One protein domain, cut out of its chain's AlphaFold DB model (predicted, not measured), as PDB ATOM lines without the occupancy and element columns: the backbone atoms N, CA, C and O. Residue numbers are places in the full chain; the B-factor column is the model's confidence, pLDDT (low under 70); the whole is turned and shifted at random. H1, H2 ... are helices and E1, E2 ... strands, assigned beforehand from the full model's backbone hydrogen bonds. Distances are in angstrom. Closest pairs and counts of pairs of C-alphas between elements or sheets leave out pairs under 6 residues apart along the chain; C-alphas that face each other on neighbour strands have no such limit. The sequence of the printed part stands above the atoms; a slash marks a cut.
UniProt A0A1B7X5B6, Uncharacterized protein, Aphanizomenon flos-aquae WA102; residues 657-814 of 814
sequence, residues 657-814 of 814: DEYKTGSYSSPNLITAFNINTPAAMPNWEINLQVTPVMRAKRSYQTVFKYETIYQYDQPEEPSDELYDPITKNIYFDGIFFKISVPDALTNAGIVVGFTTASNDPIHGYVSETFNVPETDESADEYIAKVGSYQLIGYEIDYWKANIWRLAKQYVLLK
ATOM      1  N   ASP A 657       0.787   0.990 -23.986       94.88
ATOM      2  CA  ASP A 657       0.153   0.434 -22.798       94.88
ATOM      3  C   ASP A 657       0.759   1.085 -21.548       94.88
ATOM      4  O   ASP A 657       1.941   0.904 -21.248       94.88
ATOM      5  N   GLU A 658      -0.051   1.831 -20.801       93.88
ATOM      6  CA  GLU A 658       0.327   2.408 -19.509       93.88
ATOM      7  C   GLU A 658      -0.365   1.665 -18.367       93.88
ATOM      8  O   GLU A 658      -1.554   1.360 -18.441       93.88
ATOM      9  N   TYR A 659       0.349   1.423 -17.269       95.38
ATOM     10  CA  TYR A 659      -0.207   0.774 -16.083       95.38
ATOM     11  C   TYR A 659      -0.221   1.756 -14.915       95.38
ATOM     12  O   TYR A 659       0.827   2.257 -14.509       95.38
ATOM     13  N   LYS A 660      -1.406   2.031 -14.362       94.12
ATOM     14  CA  LYS A 660      -1.578   2.919 -13.198       94.12
ATOM     15  C   LYS A 660      -2.277   2.169 -12.079       94.12
ATOM     16  O   LYS A 660      -3.126   1.319 -12.328       94.12
ATOM     17  N   THR A 661      -1.936   2.469 -10.835       93.81
ATOM     18  CA  THR A 661      -2.672   1.949  -9.681       93.81
ATOM     19  C   THR A 661      -3.845   2.865  -9.354       93.81
ATOM     20  O   THR A 661      -3.750   4.084  -9.473       93.81
ATOM     21  N   GLY A 662      -4.961   2.284  -8.933       92.69
ATOM     22  CA  GLY A 662      -6.127   3.039  -8.489       92.69
ATOM     23  C   GLY A 662      -7.082   2.168  -7.688       92.69
ATOM     24  O   GLY A 662      -6.849   0.972  -7.510       92.69
ATOM     25  N   SER A 663      -8.182   2.754  -7.219       93.25
ATOM     26  CA  SER A 663      -9.214   2.004  -6.507       93.25
ATOM     27  C   SER A 663     -10.357   1.619  -7.442       93.25
ATOM     28  O   SER A 663     -10.882   2.465  -8.154       93.25
ATOM     29  N   TYR A 664     -10.760   0.351  -7.398       94.19
ATOM     30  CA  TYR A 664     -11.975  -0.150  -8.037       94.19
ATOM     31  C   TYR A 664     -12.871  -0.795  -6.981       94.19
ATOM     32  O   TYR A 664     -12.362  -1.405  -6.038       94.19
ATOM     33  N   SER A 665     -14.189  -0.643  -7.111       92.06
ATOM     34  CA  SER A 665     -15.157  -1.207  -6.165       92.06
ATOM     35  C   SER A 665     -15.886  -2.381  -6.801       92.06
ATOM     36  O   SER A 665     -16.599  -2.186  -7.776       92.06
ATOM     37  N   SER A 666     -15.740  -3.586  -6.241       92.12
ATOM     38  CA  SER A 666     -16.584  -4.713  -6.659       92.12
ATOM     39  C   SER A 666     -17.995  -4.566  -6.099       92.12
ATOM     40  O   SER A 666     -18.139  -4.081  -4.973       92.12
ATOM     41  N   PRO A 667     -19.027  -5.061  -6.795       93.25
ATOM     42  CA  PRO A 667     -20.354  -5.209  -6.211       93.25
ATOM     43  C   PRO A 667     -20.367  -6.255  -5.084       93.25
ATOM     44  O   PRO A 667     -19.373  -6.950  -4.832       93.25
ATOM     45  N   ASN A 668     -21.494  -6.362  -4.378       94.19
ATOM     46  CA  ASN A 668     -21.754  -7.517  -3.522       94.19
ATOM     47  C   ASN A 668     -21.978  -8.741  -4.417       94.19
ATOM     48  O   ASN A 668     -22.765  -8.675  -5.350       94.19
ATOM     49  N   LEU A 669     -21.316  -9.861  -4.146       95.19
ATOM     50  CA  LEU A 669     -21.515 -11.100  -4.906       95.19
ATOM     51  C   LEU A 669     -22.285 -12.075  -4.031       95.19
ATOM     52  O   LEU A 669     -21.740 -12.496  -3.012       95.19
ATOM     53  N   ILE A 670     -23.523 -12.409  -4.387       95.50
ATOM     54  CA  ILE A 670     -24.371 -13.324  -3.616       95.50
ATOM     55  C   ILE A 670     -24.579 -14.613  -4.399       95.50
ATOM     56  O   ILE A 670     -25.229 -14.624  -5.443       95.50
ATOM     57  N   THR A 671     -24.066 -15.713  -3.853       93.56
ATOM     58  CA  THR A 671     -24.182 -17.040  -4.471       93.56
ATOM     59  C   THR A 671     -25.225 -17.919  -3.783       93.56
ATOM     60  O   THR A 671     -25.774 -18.821  -4.409       93.56
ATOM     61  N   ALA A 672     -25.537 -17.652  -2.509       94.38
ATOM     62  CA  ALA A 672     -26.571 -18.347  -1.739       94.38
ATOM     63  C   ALA A 672     -26.976 -17.552  -0.479       94.38
ATOM     64  O   ALA A 672     -26.410 -16.501  -0.176       94.38
ATOM     65  N   PHE A 673     -27.920 -18.086   0.302       93.38
ATOM     66  CA  PHE A 673     -28.231 -17.637   1.661       93.38
ATOM     67  C   PHE A 673     -28.199 -18.824   2.623       93.38
ATOM     68  O   PHE A 673     -28.777 -19.871   2.349       93.38
ATOM     69  N   ASN A 674     -27.563 -18.636   3.776       92.94
ATOM     70  CA  ASN A 674     -27.637 -19.563   4.894       92.94
ATOM     71  C   ASN A 674     -28.768 -19.125   5.821       92.94
ATOM     72  O   ASN A 674     -28.775 -17.994   6.311       92.94
ATOM     73  N   ILE A 675     -29.710 -20.028   6.079       89.88
ATOM     74  CA  ILE A 675     -30.811 -19.800   7.010       89.88
ATOM     75  C   ILE A 675     -30.472 -20.535   8.300       89.88
ATOM     76  O   ILE A 675     -30.496 -21.763   8.344       89.88
ATOM     77  N   ASN A 676     -30.158 -19.781   9.350       86.69
ATOM     78  CA  ASN A 676     -29.957 -20.339  10.679       86.69
ATOM     79  C   ASN A 676     -31.206 -20.080  11.520       86.69
ATOM     80  O   ASN A 676     -31.617 -18.934  11.709       86.69
ATOM     81  N   THR A 677     -31.795 -21.151  12.041       78.81
ATOM     82  CA  THR A 677     -32.837 -21.101  13.065       78.81
ATOM     83  C   THR A 677     -32.153 -21.091  14.435       78.81
ATOM     84  O   THR A 677     -31.696 -22.144  14.891       78.81
ATOM     85  N   PRO A 678     -31.995 -19.937  15.111       66.69
ATOM     86  CA  PRO A 678     -31.492 -19.955  16.478       66.69
ATOM     87  C   PRO A 678     -32.423 -20.800  17.355       66.69
ATOM     88  O   PRO A 678     -33.635 -20.852  17.132       66.69
ATOM     89  N   ALA A 679     -31.843 -21.490  18.342       60.69
ATOM     90  CA  ALA A 679     -32.602 -22.262  19.321       60.69
ATOM     91  C   ALA A 679     -33.719 -21.386  19.912       60.69
ATOM     92  O   ALA A 679     -33.465 -20.233  20.263       60.69
ATOM     93  N   ALA A 680     -34.937 -21.935  19.970       59.97
ATOM     94  CA  ALA A 680     -36.158 -21.219  20.332       59.97
ATOM     95  C   ALA A 680     -35.936 -20.270  21.520       59.97
ATOM     96  O   ALA A 680     -35.538 -20.701  22.607       59.97
ATOM     97  N   MET A 681     -36.179 -18.976  21.307       61.53
ATOM     98  CA  MET A 681     -36.101 -18.002  22.388       61.53
ATOM     99  C   MET A 681     -37.262 -18.234  23.375       61.53
ATOM    100  O   MET A 681     -38.361 -18.606  22.959       61.53
ATOM    101  N   PRO A 682     -37.064 -18.014  24.687       66.81
ATOM    102  CA  PRO A 682     -38.080 -18.272  25.715       66.81
ATOM    103  C   PRO A 682     -39.356 -17.413  25.597       66.81
ATOM    104  O   PRO A 682     -40.348 -17.711  26.260       66.81
ATOM    105  N   ASN A 683     -39.356 -16.369  24.762       70.88
ATOM    106  CA  ASN A 683     -40.524 -15.543  24.435       70.88
ATOM    107  C   ASN A 683     -41.278 -16.010  23.173       70.88
ATOM    108  O   ASN A 683     -42.251 -15.369  22.790       70.88
ATOM    109  N   TRP A 684     -40.848 -17.117  22.562       66.81
ATOM    110  CA  TRP A 684     -41.414 -17.692  21.345       66.81
ATOM    111  C   TRP A 684     -41.360 -16.816  20.079       66.81
ATOM    112  O   TRP A 684     -42.051 -17.099  19.097       66.81
ATOM    113  N   GLU A 685     -40.520 -15.782  20.057       69.62
ATOM    114  CA  GLU A 685     -40.213 -15.069  18.818       69.62
ATOM    115  C   GLU A 685     -39.261 -15.916  17.961       69.62
ATOM    116  O   GLU A 685     -38.157 -16.272  18.386       69.62
ATOM    117  N   ILE A 686     -39.689 -16.251  16.741       69.88
ATOM    118  CA  ILE A 686     -38.825 -16.866  15.732       69.88
ATOM    119  C   ILE A 686     -38.103 -15.729  15.016       69.88
ATOM    120  O   ILE A 686     -38.690 -15.047  14.183       69.88
ATOM    121  N   ASN A 687     -36.828 -15.523  15.334       70.06
ATOM    122  CA  ASN A 687     -35.975 -14.608  14.584       70.06
ATOM    123  C   ASN A 687     -35.036 -15.433  13.701       70.06
ATOM    124  O   ASN A 687     -34.078 -16.021  14.204       70.06
ATOM    125  N   LEU A 688     -35.339 -15.549  12.405       81.44
ATOM    126  CA  LEU A 688     -34.463 -16.267  11.483       81.44
ATOM    127  C   LEU A 688     -33.263 -15.403  11.145       81.44
ATOM    128  O   LEU A 688     -33.387 -14.319  10.573       81.44
ATOM    129  N   GLN A 689     -32.075 -15.931  11.416       84.12
ATOM    130  CA  GLN A 689     -30.860 -15.296  10.948       84.12
ATOM    131  C   GLN A 689     -30.587 -15.759   9.515       84.12
ATOM    132  O   GLN A 689     -29.943 -16.783   9.281       84.12
ATOM    133  N   VAL A 690     -31.084 -14.986   8.550       87.56
ATOM    134  CA  VAL A 690     -30.758 -15.155   7.133       87.56
ATOM    135  C   VAL A 690     -29.446 -14.429   6.849       87.56
ATOM    136  O   VAL A 690     -29.378 -13.204   6.881       87.56
ATOM    137  N   THR A 691     -28.381 -15.192   6.602       90.00
ATOM    138  CA  THR A 691     -27.051 -14.649   6.302       90.00
ATOM    139  C   THR A 691     -26.716 -14.909   4.836       90.00
ATOM    140  O   THR A 691     -26.641 -16.076   4.446       90.00
ATOM    141  N   PRO A 692     -26.499 -13.878   4.006       89.06
ATOM    142  CA  PRO A 692     -26.046 -14.087   2.636       89.06
ATOM    143  C   PRO A 692     -24.685 -14.794   2.622       89.06
ATOM    144  O   PRO A 692     -23.755 -14.405   3.332       89.06
ATOM    145  N   VAL A 693     -24.552 -15.823   1.788       90.25
ATOM    146  CA  VAL A 693     -23.249 -16.351   1.373       90.25
ATOM    147  C   VAL A 693     -22.733 -15.378   0.327       90.25
ATOM    148  O   VAL A 693     -23.073 -15.473  -0.853       90.25
ATOM    149  N   MET A 694     -21.992 -14.374   0.798       86.38
ATOM    150  CA  MET A 694     -21.560 -13.267  -0.043       86.38
ATOM    151  C   MET A 694     -20.079 -12.943   0.062       86.38
ATOM    152  O   MET A 694     -19.468 -13.016   1.131       86.38
ATOM    153  N   ARG A 695     -19.535 -12.447  -1.050       86.25
ATOM    154  CA  ARG A 695     -18.366 -11.569  -1.031       86.25
ATOM    155  C   ARG A 695     -18.878 -10.134  -0.964       86.25
ATOM    156  O   ARG A 695     -19.488  -9.649  -1.911       86.25
ATOM    157  N   ALA A 696     -18.655  -9.469   0.166       85.38
ATOM    158  CA  ALA A 696     -19.077  -8.081   0.339       85.38
ATOM    159  C   ALA A 696     -18.403  -7.141  -0.667       85.38
ATOM    160  O   ALA A 696     -17.237  -7.349  -1.018       85.38
ATOM    161  N   LYS A 697     -19.128  -6.086  -1.053       88.44
ATOM    162  CA  LYS A 697     -18.636  -4.924  -1.791       88.44
ATOM    163  C   LYS A 697     -17.368  -4.430  -1.115       88.44
ATOM    164  O   LYS A 697     -17.349  -4.145   0.084       88.44
ATOM    165  N   ARG A 698     -16.282  -4.381  -1.880       88.00
ATOM    166  CA  ARG A 698     -14.972  -3.943  -1.405       88.00
ATOM    167  C   ARG A 698     -14.373  -3.026  -2.447       88.00
ATOM    168  O   ARG A 698     -14.274  -3.395  -3.614       88.00
ATOM    169  N   SER A 699     -13.922  -1.863  -2.002       90.12
ATOM    170  CA  SER A 699     -12.976  -1.064  -2.767       90.12
ATOM    171  C   SER A 699     -11.588  -1.657  -2.555       90.12
ATOM    172  O   SER A 699     -11.144  -1.824  -1.418       90.12
ATOM    173  N   TYR A 700     -10.910  -2.020  -3.635       88.31
ATOM    174  CA  TYR A 700      -9.557  -2.557  -3.584       88.31
ATOM    175  C   TYR A 700      -8.634  -1.775  -4.511       88.31
ATOM    176  O   TYR A 700      -9.055  -1.220  -5.525       88.31
ATOM    177  N   GLN A 701      -7.355  -1.734  -4.141       94.31
ATOM    178  CA  GLN A 701      -6.310  -1.202  -5.006       94.31
ATOM    179  C   GLN A 701      -6.029  -2.208  -6.122       94.31
ATOM    180  O   GLN A 701      -5.699  -3.375  -5.865       94.31
ATOM    181  N   THR A 702      -6.156  -1.764  -7.363       95.25
ATOM    182  CA  THR A 702      -5.910  -2.575  -8.551       95.25
ATOM    183  C   THR A 702      -5.115  -1.816  -9.602       95.25
ATOM    184  O   THR A 702      -4.825  -0.631  -9.449       95.25
ATOM    185  N   VAL A 703      -4.703  -2.545 -10.632       95.00
ATOM    186  CA  VAL A 703      -3.982  -2.004 -11.775       95.00
ATOM    187  C   VAL A 703      -4.991  -1.703 -12.873       95.00
ATOM    188  O   VAL A 703      -5.799  -2.557 -13.240       95.00
ATOM    189  N   PHE A 704      -4.922  -0.488 -13.389       96.75
ATOM    190  CA  PHE A 704      -5.594  -0.062 -14.598       96.75
ATOM    191  C   PHE A 704      -4.590  -0.105 -15.746       96.75
ATOM    192  O   PHE A 704      -3.491   0.436 -15.607       96.75
ATOM    193  N   LYS A 705      -4.963  -0.742 -16.855       97.31
ATOM    194  CA  LYS A 705      -4.219  -0.693 -18.118       97.31
ATOM    195  C   LYS A 705      -4.885   0.360 -19.002       97.31
ATOM    196  O   LYS A 705      -6.087   0.280 -19.226       97.31
ATOM    197  N   TYR A 706      -4.119   1.320 -19.498       96.31
ATOM    198  CA  TYR A 706      -4.564   2.297 -20.485       96.31
ATOM    199  C   TYR A 706      -3.903   1.967 -21.812       96.31
ATOM    200  O   TYR A 706      -2.682   2.043 -21.927       96.31
ATOM    201  N   GLU A 707      -4.706   1.591 -22.794       96.75
ATOM    202  CA  GLU A 707      -4.258   1.313 -24.153       96.75
ATOM    203  C   GLU A 707      -4.565   2.533 -25.015       96.75
ATOM    204  O   GLU A 707      -5.726   2.865 -25.250       96.75
ATOM    205  N   THR A 708      -3.520   3.245 -25.429       94.56
ATOM    206  CA  THR A 708      -3.639   4.492 -26.187       94.56
ATOM    207  C   THR A 708      -3.249   4.260 -27.634       94.56
ATOM    208  O   THR A 708      -2.124   3.841 -27.918       94.56
ATOM    209  N   ILE A 709      -4.171   4.565 -28.543       93.88
ATOM    210  CA  ILE A 709      -4.008   4.440 -29.990       93.88
ATOM    211  C   ILE A 709      -4.114   5.833 -30.604       93.88
ATOM    212  O   ILE A 709      -4.986   6.625 -30.237       93.88
ATOM    213  N   TYR A 710      -3.225   6.123 -31.549       93.19
ATOM    214  CA  TYR A 710      -3.214   7.377 -32.286       93.19
ATOM    215  C   TYR A 710      -3.549   7.117 -33.739       93.19
ATOM    216  O   TYR A 710      -3.011   6.200 -34.359       93.19
ATOM    217  N   GLN A 711      -4.410   7.955 -34.292       92.56
ATOM    218  CA  GLN A 711      -4.761   7.893 -35.699       92.56
ATOM    219  C   GLN A 711      -5.009   9.282 -36.255       92.56
ATOM    220  O   GLN A 711      -5.253  10.239 -35.518       92.56
ATOM    221  N   TYR A 712      -4.924   9.386 -37.573       91.62
ATOM    222  CA  TYR A 712      -5.434  10.555 -38.253       91.62
ATOM    223  C   TYR A 712      -6.938  10.447 -38.407       91.62
ATOM    224  O   TYR A 712      -7.461   9.343 -38.562       91.62
ATOM    225  N   ASP A 713      -7.589  11.606 -38.399       88.81
ATOM    226  CA  ASP A 713      -9.038  11.725 -38.497       88.81
ATOM    227  C   ASP A 713      -9.771  11.123 -37.283       88.81
ATOM    228  O   ASP A 713      -9.230  10.340 -36.494       88.81
ATOM    229  N   GLN A 714     -11.005  11.576 -37.071       89.56
ATOM    230  CA  GLN A 714     -11.768  11.182 -35.894       89.56
ATOM    231  C   GLN A 714     -12.061   9.673 -35.950       89.56
ATOM    232  O   GLN A 714     -12.601   9.215 -36.960       89.56
ATOM    233  N   PRO A 715     -11.726   8.894 -34.902       89.62
ATOM    234  CA  PRO A 715     -12.119   7.497 -34.823       89.62
ATOM    235  C   PRO A 715     -13.628   7.366 -34.823       89.62
ATOM    236  O   PRO A 715     -14.326   8.164 -34.197       89.62
ATOM    237  N   GLU A 716     -14.115   6.320 -35.483       90.62
ATOM    238  CA  GLU A 716     -15.442   5.814 -35.165       90.62
ATOM    239  C   GLU A 716     -15.456   5.402 -33.689       90.62
ATOM    240  O   GLU A 716     -14.461   4.887 -33.165       90.62
ATOM    241  N   GLU A 717     -16.569   5.670 -33.007       88.94
ATOM    242  CA  GLU A 717     -16.744   5.219 -31.629       88.94
ATOM    243  C   GLU A 717     -16.558   3.693 -31.573       88.94
ATOM    244  O   GLU A 717     -17.184   2.977 -32.365       88.94
ATOM    245  N   PRO A 718     -15.689   3.173 -30.685       90.56
ATOM    246  CA  PRO A 718     -15.482   1.743 -30.560       90.56
ATOM    247  C   PRO A 718     -16.808   1.039 -30.297       90.56
ATOM    248  O   PRO A 718     -17.524   1.375 -29.355       90.56
ATOM    249  N   SER A 719     -17.094  -0.009 -31.067       92.00
ATOM    250  CA  SER A 719     -18.209  -0.922 -30.795       92.00
ATOM    251  C   SER A 719     -17.900  -1.896 -29.649       92.00
ATOM    252  O   SER A 719     -18.478  -2.981 -29.594       92.00
ATOM    253  N   ASP A 720     -16.923  -1.571 -28.801       91.12
ATOM    254  CA  ASP A 720     -16.502  -2.425 -27.702       91.12
ATOM    255  C   ASP A 720     -17.556  -2.381 -26.589       91.12
ATOM    256  O   ASP A 720     -18.021  -1.311 -26.192       91.12
ATOM    257  N   GLU A 721     -17.916  -3.547 -26.060       92.56
ATOM    258  CA  GLU A 721     -18.817  -3.642 -24.915       92.56
ATOM    259  C   GLU A 721     -18.068  -3.237 -23.638       92.56
ATOM    260  O   GLU A 721     -17.043  -3.830 -23.283       92.56
ATOM    261  N   LEU A 722     -18.564  -2.198 -22.962       95.12
ATOM    262  CA  LEU A 722     -18.020  -1.775 -21.677       95.12
ATOM    263  C   LEU A 722     -18.450  -2.757 -20.589       95.12
ATOM    264  O   LEU A 722     -19.615  -3.131 -20.470       95.12
ATOM    265  N   TYR A 723     -17.492  -3.136 -19.761       95.50
ATOM    266  CA  TYR A 723     -17.708  -3.930 -18.573       95.50
ATOM    267  C   TYR A 723     -18.326  -3.067 -17.470       95.50
ATOM    268  O   TYR A 723     -17.619  -2.433 -16.687       95.50
ATOM    269  N   ASP A 724     -19.653  -3.066 -17.420       93.38
ATOM    270  CA  ASP A 724     -20.449  -2.401 -16.390       93.38
ATOM    271  C   ASP A 724     -21.542  -3.357 -15.882       93.38
ATOM    272  O   ASP A 724     -22.662  -3.371 -16.403       93.38
ATOM    273  N   PRO A 725     -21.222  -4.252 -14.927       93.31
ATOM    274  CA  PRO A 725     -22.184  -5.239 -14.469       93.31
ATOM    275  C   PRO A 725     -23.371  -4.579 -13.765       93.31
ATOM    276  O   PRO A 725     -23.229  -3.940 -12.719       93.31
ATOM    277  N   ILE A 726     -24.570  -4.792 -14.311       93.81
ATOM    278  CA  ILE A 726     -25.809  -4.230 -13.771       93.81
ATOM    279  C   ILE A 726     -26.167  -4.944 -12.464       93.81
ATOM    280  O   ILE A 726     -26.618  -6.091 -12.443       93.81
ATOM    281  N   THR A 727     -25.991  -4.232 -11.356       95.12
ATOM    282  CA  THR A 727     -26.339  -4.727 -10.020       95.12
ATOM    283  C   THR A 727     -27.813  -4.513  -9.682       95.12
ATOM    284  O   THR A 727     -28.496  -3.657 -10.251       95.12
ATOM    285  N   LYS A 728     -28.321  -5.281  -8.715       95.50
ATOM    286  CA  LYS A 728     -29.671  -5.128  -8.163       95.50
ATOM    287  C   LYS A 728     -29.625  -4.922  -6.655       95.50
ATOM    288  O   LYS A 728     -28.822  -5.521  -5.944       95.50
ATOM    289  N   ASN A 729     -30.539  -4.095  -6.156       95.25
ATOM    290  CA  ASN A 729     -30.795  -3.976  -4.727       95.25
ATOM    291  C   ASN A 729     -31.747  -5.094  -4.298       95.25
ATOM    292  O   ASN A 729     -32.870  -5.186  -4.792       95.25
ATOM    293  N   ILE A 730     -31.306  -5.934  -3.368       94.56
ATOM    294  CA  ILE A 730     -32.100  -7.040  -2.837       94.56
ATOM    295  C   ILE A 730     -32.736  -6.569  -1.541       94.56
ATOM    296  O   ILE A 730     -32.057  -6.411  -0.524       94.56
ATOM    297  N   TYR A 731     -34.046  -6.353  -1.590       94.81
ATOM    298  CA  TYR A 731     -34.832  -5.937  -0.442       94.81
ATOM    299  C   TYR A 731     -36.024  -6.868  -0.250       94.81
ATOM    300  O   TYR A 731     -36.818  -7.080  -1.166       94.81
ATOM    301  N   PHE A 732     -36.143  -7.405   0.957       95.19
ATOM    302  CA  PHE A 732     -37.280  -8.197   1.389       95.19
ATOM    303  C   PHE A 732     -37.561  -7.895   2.859       95.19
ATOM    304  O   PHE A 732     -36.672  -8.033   3.699       95.19
ATOM    305  N   ASP A 733     -38.786  -7.482   3.164       94.25
ATOM    306  CA  ASP A 733     -39.253  -7.232   4.529       94.25
ATOM    307  C   ASP A 733     -40.383  -8.210   4.848       94.25
ATOM    308  O   ASP A 733     -41.561  -7.926   4.628       94.25
ATOM    309  N   GLY A 734     -39.979  -9.410   5.259       90.00
ATOM    310  CA  GLY A 734     -40.872 -10.511   5.570       90.00
ATOM    311  C   GLY A 734     -41.279 -10.579   7.036       90.00
ATOM    312  O   GLY A 734     -40.788  -9.841   7.893       90.00
ATOM    313  N   ILE A 735     -42.173 -11.521   7.330       85.94
ATOM    314  CA  ILE A 735     -42.658 -11.815   8.681       85.94
ATOM    315  C   ILE A 735     -41.545 -12.455   9.516       85.94
ATOM    316  O   ILE A 735     -41.339 -12.063  10.664       85.94
ATOM    317  N   PHE A 736     -40.826 -13.429   8.951       87.81
ATOM    318  CA  PHE A 736     -39.829 -14.212   9.685       87.81
ATOM    319  C   PHE A 736     -38.391 -13.755   9.448       87.81
ATOM    320  O   PHE A 736     -37.508 -14.077  10.247       87.81
ATOM    321  N   PHE A 737     -38.129 -13.033   8.357       89.12
ATOM    322  CA  PHE A 737     -36.793 -12.552   8.026       89.12
ATOM    323  C   PHE A 737     -36.819 -11.278   7.187       89.12
ATOM    324  O   PHE A 737     -37.750 -11.012   6.429       89.12
ATOM    325  N   LYS A 738     -35.733 -10.511   7.296       90.75
ATOM    326  CA  LYS A 738     -35.496  -9.304   6.506       90.75
ATOM    327  C   LYS A 738     -34.175  -9.432   5.766       90.75
ATOM    328  O   LYS A 738     -33.181  -9.864   6.345       90.75
ATOM    329  N   ILE A 739     -34.161  -9.041   4.498       93.56
ATOM    330  CA  ILE A 739     -32.965  -8.991   3.654       93.56
ATOM    331  C   ILE A 739     -32.849  -7.574   3.110       93.56
ATOM    332  O   ILE A 739     -33.807  -7.024   2.576       93.56
ATOM    333  N   SER A 740     -31.666  -6.986   3.241       94.25
ATOM    334  CA  SER A 740     -31.347  -5.685   2.663       94.25
ATOM    335  C   SER A 740     -29.887  -5.690   2.227       94.25
ATOM    336  O   SER A 740     -28.997  -5.405   3.028       94.25
ATOM    337  N   VAL A 741     -29.640  -6.047   0.967       93.94
ATOM    338  CA  VAL A 741     -28.301  -6.045   0.365       93.94
ATOM    339  C   VAL A 741     -28.323  -5.167  -0.888       93.94
ATOM    340  O   VAL A 741     -28.926  -5.562  -1.885       93.94
ATOM    341  N   PRO A 742     -27.714  -3.968  -0.856       93.69
ATOM    342  CA  PRO A 742     -27.646  -3.096  -2.026       93.69
ATOM    343  C   PRO A 742     -26.572  -3.563  -3.020       93.69
ATOM    344  O   PRO A 742     -25.697  -4.342  -2.648       93.69
ATOM    345  N   ASP A 743     -26.596  -3.053  -4.251       94.44
ATOM    346  CA  ASP A 743     -25.546  -3.217  -5.274       94.44
ATOM    347  C   ASP A 743     -25.024  -4.665  -5.416       94.44
ATOM    348  O   ASP A 743     -23.815  -4.917  -5.329       94.44
ATOM    349  N   ALA A 744     -25.929  -5.639  -5.559       95.19
ATOM    350  CA  ALA A 744     -25.584  -7.056  -5.610       95.19
ATOM    351  C   ALA A 744     -25.661  -7.649  -7.025       95.19
ATOM    352  O   ALA A 744     -26.598  -7.370  -7.771       95.19
ATOM    353  N   LEU A 745     -24.696  -8.510  -7.347       97.12
ATOM    354  CA  LEU A 745     -24.790  -9.527  -8.392       97.12
ATOM    355  C   LEU A 745     -25.228 -10.844  -7.758       97.12
ATOM    356  O   LEU A 745     -24.799 -11.190  -6.652       97.12
ATOM    357  N   THR A 746     -26.091 -11.572  -8.449       96.69
ATOM    358  CA  THR A 746     -26.802 -12.736  -7.912       96.69
ATOM    359  C   THR A 746     -26.863 -13.849  -8.938       96.69
ATOM    360  O   THR A 746     -27.140 -13.592 -10.106       96.69
ATOM    361  N   ASN A 747     -26.677 -15.087  -8.491       96.31
ATOM    362  CA  ASN A 747     -26.877 -16.251  -9.349       96.31
ATOM    363  C   ASN A 747     -28.369 -16.537  -9.586       96.31
ATOM    364  O   ASN A 747     -29.227 -16.210  -8.760       96.31
ATOM    365  N   ALA A 748     -28.656 -17.222 -10.692       94.56
ATOM    366  CA  ALA A 748     -29.968 -17.780 -10.981       94.56
ATOM    367  C   ALA A 748     -30.462 -18.711  -9.859       94.56
ATOM    368  O   ALA A 748     -29.694 -19.475  -9.272       94.56
ATOM    369  N   GLY A 749     -31.773 -18.709  -9.610       92.50
ATOM    370  CA  GLY A 749     -32.431 -19.743  -8.801       92.50
ATOM    371  C   GLY A 749     -32.192 -19.675  -7.288       92.50
ATOM    372  O   GLY A 749     -32.497 -20.641  -6.589       92.50
ATOM    373  N   ILE A 750     -31.680 -18.562  -6.755       95.31
ATOM    374  CA  ILE A 750     -31.554 -18.382  -5.305       95.31
ATOM    375  C   ILE A 750     -32.946 -18.150  -4.695       95.31
ATOM    376  O   ILE A 750     -33.605 -17.139  -4.953       95.31
ATOM    377  N   VAL A 751     -33.374 -19.080  -3.841       94.50
ATOM    378  CA  VAL A 751     -34.652 -19.020  -3.118       94.50
ATOM    379  C   VAL A 751     -34.388 -19.047  -1.617       94.50
ATOM    380  O   VAL A 751     -33.732 -19.956  -1.112       94.50
ATOM    381  N   VAL A 752     -34.924 -18.063  -0.895       92.81
ATOM    382  CA  VAL A 752     -34.915 -18.027   0.573       92.81
ATOM    383  C   VAL A 752     -36.317 -18.354   1.051       92.81
ATOM    384  O   VAL A 752     -37.254 -17.621   0.753       92.81
ATOM    385  N   GLY A 753     -36.479 -19.460   1.769       91.94
ATOM    386  CA  GLY A 753     -37.790 -19.907   2.226       91.94
ATOM    387  C   GLY A 753     -37.775 -20.376   3.669       91.94
ATOM    388  O   GLY A 753     -36.830 -21.023   4.116       91.94
ATOM    389  N   PHE A 754     -38.857 -20.086   4.383       90.12
ATOM    390  CA  PHE A 754     -39.147 -20.654   5.689       90.12
ATOM    391  C   PHE A 754     -40.587 -21.137   5.734       90.12
ATOM    392  O   PHE A 754     -41.488 -20.545   5.146       90.12
ATOM    393  N   THR A 755     -40.816 -22.256   6.407       90.31
ATOM    394  CA  THR A 755     -42.161 -22.777   6.628       90.31
ATOM    395  C   THR A 755     -42.251 -23.272   8.059       90.31
ATOM    396  O   THR A 755     -41.445 -24.106   8.477       90.31
ATOM    397  N   THR A 756     -43.205 -22.738   8.817       87.00
ATOM    398  CA  THR A 756     -43.489 -23.207  10.175       87.00
ATOM    399  C   THR A 756     -44.079 -24.618  10.138       87.00
ATOM    400  O   THR A 756     -44.632 -25.071   9.130       87.00
ATOM    401  N   ALA A 757     -43.967 -25.347  11.249       85.38
ATOM    402  CA  ALA A 757     -44.625 -26.642  11.366       85.38
ATOM    403  C   ALA A 757     -46.151 -26.480  11.246       85.38
ATOM    404  O   ALA A 757     -46.717 -25.468  11.659       85.38
ATOM    405  N   SER A 758     -46.844 -27.497  10.725       87.06
ATOM    406  CA  SER A 758     -48.307 -27.457  10.555       87.06
ATOM    407  C   SER A 758     -49.084 -27.278  11.866       87.06
ATOM    408  O   SER A 758     -50.255 -26.907  11.843       87.06
ATOM    409  N   ASN A 759     -48.429 -27.522  13.000       83.94
ATOM    410  CA  ASN A 759     -48.939 -27.369  14.355       83.94
ATOM    411  C   ASN A 759     -48.207 -26.280  15.166       83.94
ATOM    412  O   ASN A 759     -48.228 -26.356  16.394       83.94
ATOM    413  N   ASP A 760     -47.548 -25.303  14.525       82.12
ATOM    414  CA  ASP A 760     -46.924 -24.179  15.239       82.12
ATOM    415  C   ASP A 760     -47.989 -23.417  16.055       82.12
ATOM    416  O   ASP A 760     -48.950 -22.900  15.475       82.12
ATOM    417  N   PRO A 761     -47.870 -23.367  17.393       77.25
ATOM    418  CA  PRO A 761     -48.939 -22.877  18.258       77.25
ATOM    419  C   PRO A 761     -49.137 -21.357  18.200       77.25
ATOM    420  O   PRO A 761     -50.104 -20.863  18.778       77.25
ATOM    421  N   ILE A 762     -48.238 -20.614  17.547       81.81
ATOM    422  CA  ILE A 762     -48.226 -19.146  17.568       81.81
ATOM    423  C   ILE A 762     -48.576 -18.583  16.205       81.81
ATOM    424  O   ILE A 762     -49.418 -17.696  16.103       81.81
ATOM    425  N   HIS A 763     -47.951 -19.114  15.160       79.88
ATOM    426  CA  HIS A 763     -48.099 -18.596  13.807       79.88
ATOM    427  C   HIS A 763     -49.024 -19.474  12.953       79.88
ATOM    428  O   HIS A 763     -49.501 -19.022  11.915       79.88
ATOM    429  N   GLY A 764     -49.320 -20.710  13.374       86.56
ATOM    430  CA  GLY A 764     -49.964 -21.704  12.514       86.56
ATOM    431  C   GLY A 764     -49.052 -22.122  11.356       86.56
ATOM    432  O   GLY A 764     -47.851 -21.863  11.386       86.56
ATOM    433  N   TYR A 765     -49.603 -22.768  10.323       88.44
ATOM    434  CA  TYR A 765     -48.853 -23.106   9.107       88.44
ATOM    435  C   TYR A 765     -48.699 -21.870   8.210       88.44
ATOM    436  O   TYR A 765     -49.641 -21.470   7.525       88.44
ATOM    437  N   VAL A 766     -47.508 -21.279   8.206       89.12
ATOM    438  CA  VAL A 766     -47.141 -20.120   7.391       89.12
ATOM    439  C   VAL A 766     -45.905 -20.489   6.589       89.12
ATOM    440  O   VAL A 766     -44.912 -20.962   7.140       89.12
ATOM    441  N   SER A 767     -45.975 -20.272   5.279       91.69
ATOM    442  CA  SER A 767     -44.850 -20.420   4.364       91.69
ATOM    443  C   SER A 767     -44.515 -19.053   3.786       91.69
ATOM    444  O   SER A 767     -45.378 -18.386   3.218       91.69
ATOM    445  N   GLU A 768     -43.268 -18.635   3.956       93.00
ATOM    446  CA  GLU A 768     -42.735 -17.387   3.433       93.00
ATOM    447  C   GLU A 768     -41.562 -17.714   2.514       93.00
ATOM    448  O   GLU A 768     -40.615 -18.382   2.926       93.00
ATOM    449  N   THR A 769     -41.647 -17.293   1.252       94.50
ATOM    450  CA  THR A 769     -40.618 -17.544   0.235       94.50
ATOM    451  C   THR A 769     -40.279 -16.254  -0.498       94.50
ATOM    452  O   THR A 769     -41.173 -15.531  -0.932       94.50
ATOM    453  N   PHE A 770     -38.988 -16.000  -0.677       96.12
ATOM    454  CA  PHE A 770     -38.441 -14.898  -1.451       96.12
ATOM    455  C   PHE A 770     -37.528 -15.439  -2.556       96.12
ATOM    456  O   PHE A 770     -36.521 -16.095  -2.281       96.12
ATOM    457  N   ASN A 771     -37.887 -15.156  -3.809       96.62
ATOM    458  CA  ASN A 771     -37.052 -15.446  -4.972       96.62
ATOM    459  C   ASN A 771     -36.139 -14.247  -5.222       96.62
ATOM    460  O   ASN A 771     -36.623 -13.153  -5.519       96.62
ATOM    461  N   VAL A 772     -34.830 -14.450  -5.099       96.06
ATOM    462  CA  VAL A 772     -33.847 -13.391  -5.338       96.06
ATOM    463  C   VAL A 772     -33.769 -13.143  -6.850       96.06
ATOM    464  O   VAL A 772     -33.623 -14.105  -7.606       96.06
ATOM    465  N   PRO A 773     -33.899 -11.888  -7.320       94.69
ATOM    466  CA  PRO A 773     -33.864 -11.594  -8.747       94.69
ATOM    467  C   PRO A 773     -32.453 -11.800  -9.300       94.69
ATOM    468  O   PRO A 773     -31.544 -11.125  -8.842       94.69
ATOM    469  N   GLU A 774     -32.299 -12.665 -10.304       93.94
ATOM    470  CA  GLU A 774     -31.041 -12.886 -11.035       93.94
ATOM    471  C   GLU A 774     -30.553 -11.605 -11.733       93.94
ATOM    472  O   GLU A 774     -31.369 -10.778 -12.155       93.94
ATOM    473  N   THR A 775     -29.237 -11.430 -11.857       96.19
ATOM    474  CA  THR A 775     -28.597 -10.326 -12.591       96.19
ATOM    475  C   THR A 775     -28.070 -10.806 -13.938       96.19
ATOM    476  O   THR A 775     -27.742 -11.979 -14.071       96.19
ATOM    477  N   ASP A 776     -27.978  -9.900 -14.919       92.88
ATOM    478  CA  ASP A 776     -27.543 -10.243 -16.284       92.88
ATOM    479  C   ASP A 776     -26.117 -10.814 -16.309       92.88
ATOM    480  O   ASP A 776     -25.840 -11.747 -17.052       92.88
ATOM    481  N   GLU A 777     -25.233 -10.286 -15.455       95.62
ATOM    482  CA  GLU A 777     -24.008 -10.972 -15.047       95.62
ATOM    483  C   GLU A 777     -24.207 -11.557 -13.648       95.62
ATOM    484  O   GLU A 777     -24.507 -10.838 -12.688       95.62
ATOM    485  N   SER A 778     -24.038 -12.866 -13.514       96.69
ATOM    486  CA  SER A 778     -24.156 -13.571 -12.240       96.69
ATOM    487  C   SER A 778     -22.934 -13.357 -11.336       96.69
ATOM    488  O   SER A 778     -21.849 -12.953 -11.764       96.69
ATOM    489  N   ALA A 779     -23.089 -13.661 -10.042       95.44
ATOM    490  CA  ALA A 779     -21.980 -13.592  -9.092       95.44
ATOM    491  C   ALA A 779     -20.836 -14.555  -9.473       95.44
ATOM    492  O   ALA A 779     -19.666 -14.199  -9.322       95.44
ATOM    493  N   ASP A 780     -21.159 -15.743  -9.992       95.19
ATOM    494  CA  ASP A 780     -20.163 -16.729 -10.426       95.19
ATOM    495  C   ASP A 780     -19.437 -16.304 -11.714       95.19
ATOM    496  O   ASP A 780     -18.223 -16.495 -11.821       95.19
ATOM    497  N   GLU A 781     -20.133 -15.673 -12.667       95.75
ATOM    498  CA  GLU A 781     -19.512 -15.118 -13.880       95.75
ATOM    499  C   GLU A 781     -18.542 -13.978 -13.555       95.75
ATOM    500  O   GLU A 781     -17.423 -13.961 -14.076       95.75
ATOM    501  N   TYR A 782     -18.903 -13.090 -12.620       95.44
ATOM    502  CA  TYR A 782     -17.980 -12.073 -12.106       95.44
ATOM    503  C   TYR A 782     -16.720 -12.722 -11.509       95.44
ATOM    504  O   TYR A 782     -15.596 -12.307 -11.797       95.44
ATOM    505  N   ILE A 783     -16.884 -13.766 -10.683       93.69
ATOM    506  CA  ILE A 783     -15.760 -14.489 -10.063       93.69
ATOM    507  C   ILE A 783     -14.861 -15.121 -11.130       93.69
ATOM    508  O   ILE A 783     -13.640 -15.074 -10.989       93.69
ATOM    509  N   ALA A 784     -15.427 -15.662 -12.209       95.50
ATOM    510  CA  ALA A 784     -14.659 -16.247 -13.306       95.50
ATOM    511  C   ALA A 784     -13.791 -15.217 -14.058       95.50
ATOM    512  O   ALA A 784     -12.762 -15.588 -14.623       95.50
ATOM    513  N   LYS A 785     -14.163 -13.929 -14.037       95.88
ATOM    514  CA  LYS A 785     -13.385 -12.826 -14.633       95.88
ATOM    515  C   LYS A 785     -12.290 -12.276 -13.708       95.88
ATOM    516  O   LYS A 785     -11.431 -11.517 -14.169       95.88
ATOM    517  N   VAL A 786     -12.271 -12.644 -12.424       94.62
ATOM    518  CA  VAL A 786     -11.218 -12.227 -11.481       94.62
ATOM    519  C   VAL A 786      -9.841 -12.672 -11.985       94.62
ATOM    520  O   VAL A 786      -9.637 -13.818 -12.372       94.62
ATOM    521  N   GLY A 787      -8.874 -11.752 -11.970       94.44
ATOM    522  CA  GLY A 787      -7.527 -11.965 -12.507       94.44
ATOM    523  C   GLY A 787      -7.363 -11.603 -13.986       94.44
ATOM    524  O   GLY A 787      -6.262 -11.752 -14.512       94.44
ATOM    525  N   SER A 788      -8.409 -11.092 -14.645       96.62
ATOM    526  CA  SER A 788      -8.361 -10.604 -16.031       96.62
ATOM    527  C   SER A 788      -8.638  -9.098 -16.136       96.62
ATOM    528  O   SER A 788      -9.253  -8.502 -15.247       96.62
ATOM    529  N   TYR A 789      -8.147  -8.478 -17.215       97.44
ATOM    530  CA  TYR A 789      -8.431  -7.081 -17.548       97.44
ATOM    531  C   TYR A 789      -9.782  -6.969 -18.254       97.44
ATOM    532  O   TYR A 789      -9.999  -7.628 -19.267       97.44
ATOM    533  N   GLN A 790     -10.656  -6.105 -17.742       97.56
ATOM    534  CA  GLN A 790     -11.963  -5.804 -18.325       97.56
ATOM    535  C   GLN A 790     -12.010  -4.339 -18.759       97.56
ATOM    536  O   GLN A 790     -11.570  -3.472 -18.006       97.56
ATOM    537  N   LEU A 791     -12.497  -4.067 -19.971       97.00
ATOM    538  CA  LEU A 791     -12.621  -2.710 -20.508       97.00
ATOM    539  C   LEU A 791     -13.747  -1.985 -19.775       97.00
ATOM    540  O   LEU A 791     -14.882  -2.406 -19.890       97.00
ATOM    541  N   ILE A 792     -13.466  -0.906 -19.056       96.25
ATOM    542  CA  ILE A 792     -14.480  -0.172 -18.271       96.25
ATOM    543  C   ILE A 792     -14.805   1.207 -18.842       96.25
ATOM    544  O   ILE A 792     -15.743   1.858 -18.397       96.25
ATOM    545  N   GLY A 793     -14.025   1.670 -19.813       95.81
ATOM    546  CA  GLY A 793     -14.261   2.946 -20.464       95.81
ATOM    547  C   GLY A 793     -13.306   3.176 -21.619       95.81
ATOM    548  O   GLY A 793     -12.281   2.503 -21.747       95.81
ATOM    549  N   TYR A 794     -13.637   4.152 -22.449       96.50
ATOM    550  CA  TYR A 794     -12.724   4.711 -23.429       96.50
ATOM    551  C   TYR A 794     -12.970   6.214 -23.574       96.50
ATOM    552  O   TYR A 794     -14.048   6.712 -23.260       96.50
ATOM    553  N   GLU A 795     -11.964   6.925 -24.063       95.25
ATOM    554  CA  GLU A 795     -12.004   8.363 -24.315       95.25
ATOM    555  C   GLU A 795     -11.454   8.632 -25.719       95.25
ATOM    556  O   GLU A 795     -10.409   8.090 -26.093       95.25
ATOM    557  N   ILE A 796     -12.176   9.432 -26.512       94.31
ATOM    558  CA  ILE A 796     -11.727   9.916 -27.821       94.31
ATOM    559  C   ILE A 796     -11.473  11.411 -27.707       94.31
ATOM    560  O   ILE A 796     -12.413  12.193 -27.578       94.31
ATOM    561  N   ASP A 797     -10.212  11.803 -27.853       93.44
ATOM    562  CA  ASP A 797      -9.804  13.199 -27.775       93.44
ATOM    563  C   ASP A 797      -9.130  13.660 -29.058       93.44
ATOM    564  O   ASP A 797      -8.258  12.984 -29.616       93.44
ATOM    565  N   TYR A 798      -9.473  14.871 -29.488       91.06
ATOM    566  CA  TYR A 798      -8.648  15.588 -30.448       91.06
ATOM    567  C   TYR A 798      -7.366  16.047 -29.757       91.06
ATOM    568  O   TYR A 798      -7.410  16.686 -28.705       91.06
ATOM    569  N   TRP A 799      -6.222  15.778 -30.379       83.12
ATOM    570  CA  TRP A 799      -4.933  16.141 -29.813       83.12
ATOM    571  C   TRP A 799      -4.291  17.337 -30.535       83.12
ATOM    572  O   TRP A 799      -4.451  18.481 -30.107       83.12
ATOM    573  N   LYS A 800      -3.561  17.114 -31.637       82.62
ATOM    574  CA  LYS A 800      -2.984  18.175 -32.491       82.62
ATOM    575  C   LYS A 800      -2.760  17.666 -33.916       82.62
ATOM    576  O   LYS A 800      -2.724  16.466 -34.130       82.62
ATOM    577  N   ALA A 801      -2.601  18.558 -34.896       84.25
ATOM    578  CA  ALA A 801      -2.280  18.194 -36.291       84.25
ATOM    579  C   ALA A 801      -3.217  17.153 -36.948       84.25
ATOM    580  O   ALA A 801      -2.759  16.303 -37.714       84.25
ATOM    581  N   ASN A 802      -4.522  17.226 -36.657       85.81
ATOM    582  CA  ASN A 802      -5.517  16.232 -37.092       85.81
ATOM    583  C   ASN A 802      -5.262  14.803 -36.574       85.81
ATOM    584  O   ASN A 802      -5.707  13.827 -37.174       85.81
ATOM    585  N   ILE A 803      -4.530  14.684 -35.469       88.31
ATOM    586  CA  ILE A 803      -4.313  13.431 -34.759       88.31
ATOM    587  C   ILE A 803      -5.351  13.344 -33.651       88.31
ATOM    588  O   ILE A 803      -5.504  14.271 -32.846       88.31
ATOM    589  N   TRP A 804      -6.014  12.204 -33.602       92.44
ATOM    590  CA  TRP A 804      -6.946  11.833 -32.561       92.44
ATOM    591  C   TRP A 804      -6.349  10.723 -31.712       92.44
ATOM    592  O   TRP A 804      -5.603   9.867 -32.197       92.44
ATOM    593  N   ARG A 805      -6.671  10.769 -30.425       93.50
ATOM    594  CA  ARG A 805      -6.246   9.809 -29.418       93.50
ATOM    595  C   ARG A 805      -7.465   9.019 -28.965       93.50
ATOM    596  O   ARG A 805      -8.412   9.617 -28.470       93.50
ATOM    597  N   LEU A 806      -7.413   7.698 -29.100       95.00
ATOM    598  CA  LEU A 806      -8.351   6.775 -28.468       95.00
ATOM    599  C   LEU A 806      -7.646   6.120 -27.279       95.00
ATOM    600  O   LEU A 806      -6.702   5.355 -27.471       95.00
ATOM    601  N   ALA A 807      -8.086   6.423 -26.063       95.62
ATOM    602  CA  ALA A 807      -7.568   5.825 -24.838       95.62
ATOM    603  C   ALA A 807      -8.593   4.838 -24.275       95.62
ATOM    604  O   ALA A 807      -9.659   5.246 -23.830       95.62
ATOM    605  N   LYS A 808      -8.280   3.541 -24.280       97.12
ATOM    606  CA  LYS A 808      -9.110   2.487 -23.682       97.12
ATOM    607  C   LYS A 808      -8.632   2.189 -22.266       97.12
ATOM    608  O   LYS A 808      -7.454   1.899 -22.059       97.12
ATOM    609  N   GLN A 809      -9.535   2.239 -21.297       97.69
ATOM    610  CA  GLN A 809      -9.247   1.992 -19.890       97.69
ATOM    611  C   GLN A 809      -9.744   0.608 -19.484       97.69
ATOM    612  O   GLN A 809     -10.940   0.327 -19.484       97.69
ATOM    613  N   TYR A 810      -8.819  -0.238 -19.050       97.94
ATOM    614  CA  TYR A 810      -9.108  -1.558 -18.517       97.94
ATOM    615  C   TYR A 810      -8.813  -1.609 -17.026       97.94
ATOM    616  O   TYR A 810      -7.838  -1.022 -16.560       97.94
ATOM    617  N   VAL A 811      -9.596  -2.384 -16.286       97.31
ATOM    618  CA  VAL A 811      -9.359  -2.679 -14.873       97.31
ATOM    619  C   VAL A 811      -9.031  -4.154 -14.685       97.31
ATOM    620  O   VAL A 811      -9.699  -5.021 -15.242       97.31
ATOM    621  N   LEU A 812      -8.011  -4.460 -13.883       96.94
ATOM    622  CA  LEU A 812      -7.764  -5.825 -13.429       96.94
ATOM    623  C   LEU A 812      -8.736  -6.166 -12.289       96.94
ATOM    624  O   LEU A 812      -8.659  -5.575 -11.205       96.94
ATOM    625  N   LEU A 813      -9.645  -7.116 -12.501       94.88
ATOM    626  CA  LEU A 813     -10.571  -7.545 -11.449       94.88
ATOM    627  C   LEU A 813      -9.851  -8.388 -10.384       94.88
ATOM    628  O   LEU A 813      -8.990  -9.204 -10.714       94.88
ATOM    629  N   LYS A 814     -10.198  -8.194  -9.103       87.38
ATOM    630  CA  LYS A 814      -9.622  -8.918  -7.954       87.38
ATOM    631  C   LYS A 814     -10.699  -9.527  -7.072       87.38
ATOM    632  O   LYS A 814     -11.776  -8.924  -6.909       87.38
TER     633      LYS A 814
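What this domain is: This is residues 657 to 814 of the 814 residues of an uncharacterized protein of Aphanizomenon flos-aquae WA102 (UniProt A0A1B7X5B6). Two strand-built lobes stand end to end in a long rod: at one end the strongly twisted sheet E1 E4 E10 E9, at the other a small sandwich, the sheet E3 E2 E6 E5 face to face with the hairpin E7 E8. E1 running on into E2, and E3 into E4, bridge the lobes, and the short helix H1 sits near their junction. The printed part has 158 residues with ten named strands and one named helix, in the order E1 to E8, H1, E9, E10, and is mostly strand. The sheet E1 E4 E10 E9 is antiparallel; E3 E2 E6 E5 is mixed. The whole is extended, with a radius of gyration of the C-alphas of 23.2 A and spans of 83 by 27 by 21 A.

How they stand to each other: E1, residues 657 to 666, runs on into E2, residues 668 to 676, at 28 degrees. E2 forms a hairpin with E3, residues 689 to 695; N 691 and O 674 are 2.8 A apart, within hydrogen-bond range. E3 runs on into E4, residues 698 to 712, at 36 degrees. E4 is antiparallel to E1, with N 660 and O 704 at 2.9 A. E5, residues 728 to 733, forms a hairpin with E6, residues 738 to 746, with N 741 and O 730 at 2.9 A. E6 bends by 103 degrees at residue 743, and its residues 744 to 746 pair parallel with E2, with N 745 and O 668 at 2.8 A. E7, residues 751 to 755, and E8, residues 767 to 771, form a hairpin, with N 754 and O 768 at 2.8 A. The closest C-alphas of E2 and E7, Phe 673 and Val 752, are 6.8 A apart. H1, residues 779 to 785, is on the sheet E3 E2 E6 E5, at a height of 9.9 A, and stands up from it at 60 degrees; its O i to N i+4 pairs are within hydrogen-bond range. E9, residues 789 to 800, and E10, residues 803 to 812, form a hairpin, with N 795 and O 807 at 2.9 A. E10 is antiparallel to E4, with N 707 and O 808 at 2.9 A.

Where its parts are: E1 begins at C-alpha 657, (0.153, 0.434, -22.798), and is 23.8 A long. E4 is 40.7 A long, E9 29.8 A and E10 28.9 A. H1 begins at C-alpha 779, (-21.980, -13.592, -9.092). E10 ends at C-alpha 812, (-7.764, -5.825, -13.429).

The domain as a whole: The two C-alphas farthest apart, those of Pro 761 and Ala 801, are 82.7 A apart. The printed part has no cut. The links E2 to E3, E4 to E5 and E7 to E8 are long. The mean pLDDT of the printed part is 90.6; residues 678 to 682 and 684 to 686 are under 70.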